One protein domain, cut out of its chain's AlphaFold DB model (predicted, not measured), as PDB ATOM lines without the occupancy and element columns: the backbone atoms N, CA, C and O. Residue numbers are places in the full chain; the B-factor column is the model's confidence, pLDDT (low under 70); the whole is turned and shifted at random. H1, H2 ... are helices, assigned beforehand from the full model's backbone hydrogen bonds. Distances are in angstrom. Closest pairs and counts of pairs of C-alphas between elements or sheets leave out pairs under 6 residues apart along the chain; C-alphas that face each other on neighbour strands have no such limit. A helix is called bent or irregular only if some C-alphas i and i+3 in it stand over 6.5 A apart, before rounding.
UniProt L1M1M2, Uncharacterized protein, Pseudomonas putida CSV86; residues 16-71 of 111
ATOM      1  N   LYS A  16      38.820 -13.027  53.479       54.03
ATOM      2  CA  LYS A  16      37.767 -11.993  53.482       54.03
ATOM      3  C   LYS A  16      37.788 -11.136  52.209       54.03
ATOM      4  O   LYS A  16      36.733 -10.872  51.647       54.03
ATOM      5  N   VAL A  17      38.974 -10.780  51.709       51.25
ATOM      6  CA  VAL A  17      39.116 -10.020  50.449       51.25
ATOM      7  C   VAL A  17      38.723 -10.864  49.224       51.25
ATOM      8  O   VAL A  17      38.092 -10.358  48.302       51.25
ATOM      9  N   SER A  18      39.030 -12.166  49.227       51.38
ATOM     10  CA  SER A  18      38.699 -13.074  48.116       51.38
ATOM     11  C   SER A  18      37.197 -13.348  47.957       51.38
ATOM     12  O   SER A  18      36.740 -13.548  46.830       51.38
ATOM     13  N   LEU A  19      36.437 -13.371  49.059       51.66
ATOM     14  CA  LEU A  19      34.974 -13.509  49.029       51.66
ATOM     15  C   LEU A  19      34.304 -12.262  48.437       51.66
ATOM     16  O   LEU A  19      33.367 -12.397  47.662       51.66
ATOM     17  N   LEU A  20      34.838 -11.070  48.725       55.12
ATOM     18  CA  LEU A  20      34.316  -9.812  48.185       55.12
ATOM     19  C   LEU A  20      34.632  -9.639  46.688       55.12
ATOM     20  O   LEU A  20      33.799  -9.148  45.937       55.12
ATOM     21  N   GLY A  21      35.817 -10.069  46.238       55.75
ATOM     22  CA  GLY A  21      36.219  -9.964  44.829       55.75
ATOM     23  C   GLY A  21      35.455 -10.907  43.894       55.75
ATOM     24  O   GLY A  21      35.052 -10.501  42.810       55.75
ATOM     25  N   SER A  22      35.203 -12.147  44.331       59.16
ATOM     26  CA  SER A  22      34.469 -13.134  43.518       59.16
ATOM     27  C   SER A  22      32.997 -12.740  43.333       59.16
ATOM     28  O   SER A  22      32.435 -12.935  42.258       59.16
ATOM     29  N   ASP A  23      32.391 -12.151  44.367       68.81
ATOM     30  CA  ASP A  23      31.018 -11.637  44.334       68.81
ATOM     31  C   ASP A  23      30.920 -10.325  43.534       68.81
ATOM     32  O   ASP A  23      30.003 -10.136  42.738       68.81
ATOM     33  N   ALA A  24      31.933  -9.455  43.627       75.00
ATOM     34  CA  ALA A  24      32.015  -8.249  42.804       75.00
ATOM     35  C   ALA A  24      32.120  -8.569  41.303       75.00
ATOM     36  O   ALA A  24      31.436  -7.948  40.493       75.00
ATOM     37  N   GLU A  25      32.932  -9.554  40.908       81.69
ATOM     38  CA  GLU A  25      33.016  -9.982  39.506       81.69
ATOM     39  C   GLU A  25      31.718 -10.617  38.997       81.69
ATOM     40  O   GLU A  25      31.371 -10.441  37.827       81.69
ATOM     41  N   ALA A  26      31.012 -11.368  39.847       80.88
ATOM     42  CA  ALA A  26      29.714 -11.940  39.508       80.88
ATOM     43  C   ALA A  26      28.656 -10.840  39.340       80.88
ATOM     44  O   ALA A  26      27.910 -10.852  38.365       80.88
ATOM     45  N   PHE A  27      28.651  -9.842  40.226       80.19
ATOM     46  CA  PHE A  27      27.781  -8.673  40.130       80.19
ATOM     47  C   PHE A  27      28.055  -7.842  38.870       80.19
ATOM     48  O   PHE A  27      27.122  -7.481  38.156       80.19
ATOM     49  N   ILE A  28      29.328  -7.571  38.555       84.69
ATOM     50  CA  ILE A  28      29.710  -6.843  37.335       84.69
ATOM     51  C   ILE A  28      29.242  -7.606  36.093       84.69
ATOM     52  O   ILE A  28      28.673  -6.995  35.189       84.69
ATOM     53  N   ARG A  29      29.433  -8.932  36.057       88.12
ATOM     54  CA  ARG A  29      28.956  -9.779  34.954       88.12
ATOM     55  C   ARG A  29      27.439  -9.758  34.825       88.12
ATOM     56  O   ARG A  29      26.952  -9.467  33.741       88.12
ATOM     57  N   ALA A  30      26.706  -9.948  35.919       85.06
ATOM     58  CA  ALA A  30      25.245  -9.898  35.912       85.06
ATOM     59  C   ALA A  30      24.719  -8.538  35.416       85.06
ATOM     60  O   ALA A  30      23.817  -8.481  34.585       85.06
ATOM     61  N   ARG A  31      25.327  -7.429  35.859       86.75
ATOM     62  CA  ARG A  31      24.963  -6.079  35.391       86.75
ATOM     63  C   ARG A  31      25.323  -5.843  33.929       86.75
ATOM     64  O   ARG A  31      24.633  -5.083  33.256       86.75
ATOM     65  N   HIS A  32      26.398  -6.449  33.438       86.81
ATOM     66  CA  HIS A  32      26.755  -6.393  32.024       86.81
ATOM     67  C   HIS A  32      25.760  -7.188  31.172       86.81
ATOM     68  O   HIS A  32      25.293  -6.689  30.154       86.81
ATOM     69  N   GLU A  33      25.403  -8.399  31.594       89.69
ATOM     70  CA  GLU A  33      24.410  -9.243  30.921       89.69
ATOM     71  C   GLU A  33      23.040  -8.550  30.855       89.69
ATOM     72  O   GLU A  33      22.469  -8.454  29.774       89.69
ATOM     73  N   GLU A  34      22.578  -7.949  31.955       85.88
ATOM     74  CA  GLU A  34      21.336  -7.159  32.003       85.88
ATOM     75  C   GLU A  34      21.342  -5.996  30.993       85.88
ATOM     76  O   GLU A  34      20.356  -5.758  30.290       85.88
ATOM     77  N   ARG A  35      22.467  -5.274  30.882       88.56
ATOM     78  CA  ARG A  35      22.621  -4.176  29.914       88.56
ATOM     79  C   ARG A  35      22.584  -4.676  28.472       88.56
ATOM     80  O   ARG A  35      21.933  -4.051  27.639       88.56
ATOM     81  N   GLU A  36      23.263  -5.780  28.179       89.00
ATOM     82  CA  GLU A  36      23.297  -6.365  26.834       89.00
ATOM     83  C   GLU A  36      21.935  -6.936  26.422       89.00
ATOM     84  O   GLU A  36      21.518  -6.788  25.271       89.00
ATOM     85  N   GLU A  37      21.204  -7.551  27.352       90.31
ATOM     86  CA  GLU A  37      19.836  -8.010  27.117       90.31
ATOM     87  C   GLU A  37      18.894  -6.843  26.830       90.31
ATOM     88  O   GLU A  37      18.168  -6.874  25.833       90.31
ATOM     89  N   PHE A  38      18.957  -5.783  27.641       90.00
ATOM     90  CA  PHE A  38      18.195  -4.563  27.394       90.00
ATOM     91  C   PHE A  38      18.521  -3.975  26.019       90.00
ATOM     92  O   PHE A  38      17.615  -3.698  25.234       90.00
ATOM     93  N   LYS A  39      19.810  -3.869  25.679       90.38
ATOM     94  CA  LYS A  39      20.263  -3.372  24.377       90.38
ATOM     95  C   LYS A  39      19.748  -4.215  23.217       90.38
ATOM     96  O   LYS A  39      19.349  -3.666  22.193       90.38
ATOM     97  N   ARG A  40      19.722  -5.542  23.364       91.50
ATOM     98  CA  ARG A  40      19.177  -6.453  22.349       91.50
ATOM     99  C   ARG A  40      17.668  -6.269  22.159       91.50
ATOM    100  O   ARG A  40      17.203  -6.374  21.028       91.50
ATOM    101  N   LEU A  41      16.920  -6.037  23.237       90.81
ATOM    102  CA  LEU A  41      15.460  -5.897  23.201       90.81
ATOM    103  C   LEU A  41      15.014  -4.519  22.701       90.81
ATOM    104  O   LEU A  41      14.156  -4.424  21.830       90.81
ATOM    105  N   GLU A  42      15.611  -3.462  23.241       88.50
ATOM    106  CA  GLU A  42      15.198  -2.074  23.013       88.50
ATOM    107  C   GLU A  42      15.981  -1.400  21.878       88.50
ATOM    108  O   GLU A  42      15.601  -0.328  21.408       88.50
ATOM    109  N   GLY A  43      17.089  -2.002  21.433       86.38
ATOM    110  CA  GLY A  43      17.948  -1.457  20.378       86.38
ATOM    111  C   GLY A  43      18.746  -0.214  20.788       86.38
ATOM    112  O   GLY A  43      19.307   0.454  19.918       86.38
ATOM    113  N   ARG A  44      18.791   0.098  22.087       87.25
ATOM    114  CA  ARG A  44      19.479   1.254  22.681       87.25
ATOM    115  C   ARG A  44      20.131   0.885  24.005       87.25
ATOM    116  O   ARG A  44      19.716  -0.079  24.648       87.25
ATOM    117  N   ASP A  45      21.135   1.648  24.418       86.31
ATOM    118  CA  ASP A  45      21.827   1.389  25.680       86.31
ATOM    119  C   ASP A  45      20.915   1.707  26.878       86.31
ATOM    120  O   ASP A  45      20.078   2.611  26.827       86.31
ATOM    121  N   LEU A  46      21.073   0.959  27.977       84.44
ATOM    122  CA  LEU A  46      20.248   1.109  29.187       84.44
ATOM    123  C   LEU A  46      20.369   2.503  29.822       84.44
ATOM    124  O   LEU A  46      19.418   3.001  30.419       84.44
ATOM    125  N   ASP A  47      21.535   3.133  29.692       84.06
ATOM    126  CA  ASP A  47      21.801   4.494  30.166       84.06
ATOM    127  C   ASP A  47      21.472   5.579  29.122       84.06
ATOM    128  O   ASP A  47      21.559   6.767  29.430       84.06
ATOM    129  N   GLY A  48      21.068   5.192  27.906       82.75
ATOM    130  CA  GLY A  48      20.708   6.104  26.819       82.75
ATOM    131  C   GLY A  48      21.875   6.918  26.255       82.75
ATOM    132  O   GLY A  48      21.640   7.860  25.490       82.75
ATOM    133  N   LEU A  49      23.125   6.595  26.606       81.44
ATOM    134  CA  LEU A  49      24.298   7.333  26.125       81.44
ATOM    135  C   LEU A  49      24.481   7.229  24.608       81.44
ATOM    136  O   LEU A  49      25.016   8.147  23.989       81.44
ATOM    137  N   ASP A  50      23.992   6.158  23.990       82.69
ATOM    138  CA  ASP A  50      23.980   5.967  22.542       82.69
ATOM    139  C   ASP A  50      23.162   7.040  21.806       82.69
ATOM    140  O   ASP A  50      23.520   7.447  20.697       82.69
ATOM    141  N   THR A  51      22.076   7.511  22.420       81.94
ATOM    142  CA  THR A  51      21.264   8.611  21.887       81.94
ATOM    143  C   THR A  51      21.980   9.945  22.022       81.94
ATOM    144  O   THR A  51      22.030  10.708  21.059       81.94
ATOM    145  N   LEU A  52      22.612  10.185  23.174       80.62
ATOM    146  CA  LEU A  52      23.385  11.396  23.432       80.62
ATOM    147  C   LEU A  52      24.605  11.494  22.504       80.62
ATOM    148  O   LEU A  52      24.915  12.567  21.999       80.62
ATOM    149  N   ALA A  53      25.267  10.370  22.222       79.50
ATOM    150  CA  ALA A  53      26.407  10.306  21.310       79.50
ATOM    151  C   ALA A  53      26.040  10.645  19.855       79.50
ATOM    152  O   ALA A  53      26.900  11.069  19.085       79.50
ATOM    153  N   LYS A  54      24.773  10.457  19.471       82.25
ATOM    154  CA  LYS A  54      24.255  10.787  18.136       82.25
ATOM    155  C   LYS A  54      23.655  12.194  18.062       82.25
ATOM    156  O   LYS A  54      23.228  12.590  16.981       82.25
ATOM    157  N   ASP A  55      23.595  12.931  19.173       86.69
ATOM    158  CA  ASP A  55      23.060  14.291  19.205       86.69
ATOM    159  C   ASP A  55      24.038  15.266  18.512       86.69
ATOM    160  O   ASP A  55      25.160  15.462  18.994       86.69
ATOM    161  N   PRO A  56      23.634  15.934  17.412       84.25
ATOM    162  CA  PRO A  56      24.468  16.925  16.729       84.25
ATOM    163  C   PRO A  56      24.921  18.075  17.639       84.25
ATOM    164  O   PRO A  56      25.994  18.647  17.444       84.25
ATOM    165  N   ARG A  57      24.127  18.411  18.664       87.56
ATOM    166  CA  ARG A  57      24.466  19.452  19.641       87.56
ATOM    167  C   ARG A  57      25.642  19.041  20.524       87.56
ATOM    168  O   ARG A  57      26.435  19.896  20.917       87.56
ATOM    169  N   MET A  58      25.786  17.749  20.818       84.38
ATOM    170  CA  MET A  58      26.933  17.232  21.569       84.38
ATOM    171  C   MET A  58      28.219  17.301  20.745       84.38
ATOM    172  O   MET A  58      29.272  17.636  21.288       84.38
ATOM    173  N   GLU A  59      28.137  17.074  19.431       82.50
ATOM    174  CA  GLU A  59      29.274  17.254  18.524       82.50
ATOM    175  C   GLU A  59      29.717  18.726  18.458       82.50
ATOM    176  O   GLU A  59      30.914  19.026  18.483       82.50
ATOM    177  N   GLU A  60      28.764  19.659  18.420       84.00
ATOM    178  CA  GLU A  60      29.053  21.095  18.441       84.00
ATOM    179  C   GLU A  60      29.701  21.530  19.762       84.00
ATOM    180  O   GLU A  60      30.715  22.231  19.748       84.00
ATOM    181  N   LEU A  61      29.182  21.061  20.901       84.81
ATOM    182  CA  LEU A  61      29.795  21.304  22.207       84.81
ATOM    183  C   LEU A  61      31.221  20.755  22.268       84.81
ATOM    184  O   LEU A  61      32.129  21.452  22.721       84.81
ATOM    185  N   HIS A  62      31.447  19.542  21.766       82.88
ATOM    186  CA  HIS A  62      32.778  18.949  21.727       82.88
ATOM    187  C   HIS A  62      33.754  19.788  20.887       82.88
ATOM    188  O   HIS A  62      34.872  20.054  21.326       82.88
ATOM    189  N   LYS A  63      33.316  20.300  19.728       84.62
ATOM    190  CA  LYS A  63      34.110  21.232  18.907       84.62
ATOM    191  C   LYS A  63      34.404  22.541  19.639       84.62
ATOM    192  O   LYS A  63      35.534  23.016  19.585       84.62
ATOM    193  N   GLN A  64      33.431  23.113  20.348       81.44
ATOM    194  CA  GLN A  64      33.655  24.318  21.156       81.44
ATOM    195  C   GLN A  64      34.667  24.077  22.282       81.44
ATOM    196  O   GLN A  64      35.493  24.947  22.555       81.44
ATOM    197  N   HIS A  65      34.624  22.910  22.926       81.19
ATOM    198  CA  HIS A  65      35.610  22.523  23.934       81.19
ATOM    199  C   HIS A  65      37.011  22.381  23.332       81.19
ATOM    200  O   HIS A  65      37.937  23.002  23.842       81.19
ATOM    201  N   GLN A  66      37.152  21.687  22.200       81.25
ATOM    202  CA  GLN A  66      38.433  21.568  21.492       81.25
ATOM    203  C   GLN A  66      38.995  22.932  21.072       81.25
ATOM    204  O   GLN A  66      40.156  23.228  21.320       81.25
ATOM    205  N   GLN A  67      38.162  23.812  20.511       78.44
ATOM    206  CA  GLN A  67      38.580  25.163  20.123       78.44
ATOM    207  C   GLN A  67      38.989  26.026  21.314       78.44
ATOM    208  O   GLN A  67      39.847  26.897  21.179       78.44
ATOM    209  N   ARG A  68      38.372  25.812  22.483       70.31
ATOM    210  CA  ARG A  68      38.870  26.401  23.722       70.31
ATOM    211  C   ARG A  68      40.244  25.810  23.998       70.31
ATOM    212  O   ARG A  68      41.196  26.572  24.039       70.31
ATOM    213  N   ASP A  69      40.408  24.504  24.106       65.56
ATOM    214  CA  ASP A  69      41.698  23.895  24.463       65.56
ATOM    215  C   ASP A  69      42.858  24.278  23.521       65.56
ATOM    216  O   ASP A  69      43.949  24.566  24.012       65.56
ATOM    217  N   ASP A  70      42.585  24.454  22.227       64.38
ATOM    218  CA  ASP A  70      43.552  24.891  21.208       64.38
ATOM    219  C   ASP A  70      43.784  26.418  21.146       64.38
ATOM    220  O   ASP A  70      44.678  26.890  20.434       64.38
ATOM    221  N   ALA A  71      42.999  27.234  21.862       60.94
ATOM    222  CA  ALA A  71      43.179  28.687  21.854       60.94
ATOM    223  C   ALA A  71      44.481  29.096  22.579       60.94
ATOM    224  O   ALA A  71      44.821  28.518  23.615       60.94
TER     225      ALA A  71
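What this domain is: This is residues 16 to 71 of the 111 residues of an uncharacterized protein of Pseudomonas putida CSV86 (UniProt L1M1M2). The model is an open, flat arch: the long helix H1 makes one leg, the shorter helix H3 makes the other, and the short helix H2, of 5 residues, with the links on either side of it, bridges the two. The legs spread away from each other, no helix touches another, and there is no packed core; the chain folds back from the end of H1 before it reaches H2. The printed part has 56 residues with three named helices, in the order H1, H2, H3, and no named strand; its class is all helix. The whole is extended, with a radius of gyration of the C-alphas of 18.2 A and spans of 52 by 32 by 9 A.

How they stand to each other: Begin with the longest helix, H1, at residues 16 to 42. Look along residues 16 to 33, which belong to H1, and you find a stretch that stands free. Past Glu 42 a short link of 6 residues leads to H2, residues 49 to 53, and H1 and H2 are apart. A tight link of 2 residues then leads to H3, residues 56 to 69. H2 and H3 are close but not clearly touching, with 1 pair of C-alphas within 8 A: those of Leu 52 and Met 58, the closest, are 7.1 A apart. H1 and H3 are apart. Residues 49 to 71, of which 49 to 53 belong to H2 and 56 to 69 to H3, also stand free. In the backbones of H1, H2 and H3, every O i to N i+4 pair is within hydrogen-bond range.

Where its parts are: Find C-alpha 16 at (37.767, -11.993, 53.482); from there H1 runs through 27 residues to C-alpha 42 at (15.198, -2.074, 23.013), 39.2 A from first to last C-alpha. H2 has 5 residues, from Leu 49 to Ala 53, and measures 6.0 A between its first and last C-alphas. H3 has 14 residues, from Pro 56 to Asp 69, and is 20.1 A long from first to last C-alpha; find its end at C-alpha 69, (41.698, 23.895, 24.463). No helix is bent or irregular.

The domain as a whole: Look at the first and last printed residues for the greatest reach: the C-alphas of Lys 16 and Ala 71 are the two farthest apart, at 51.8 A. The outline is flat. The printed part has no cut, and no link is long. The B-factor column gives a mean pLDDT of 79.2 for the printed part, with 11 residues under 70: residues 16 to 23 and 69 to 71.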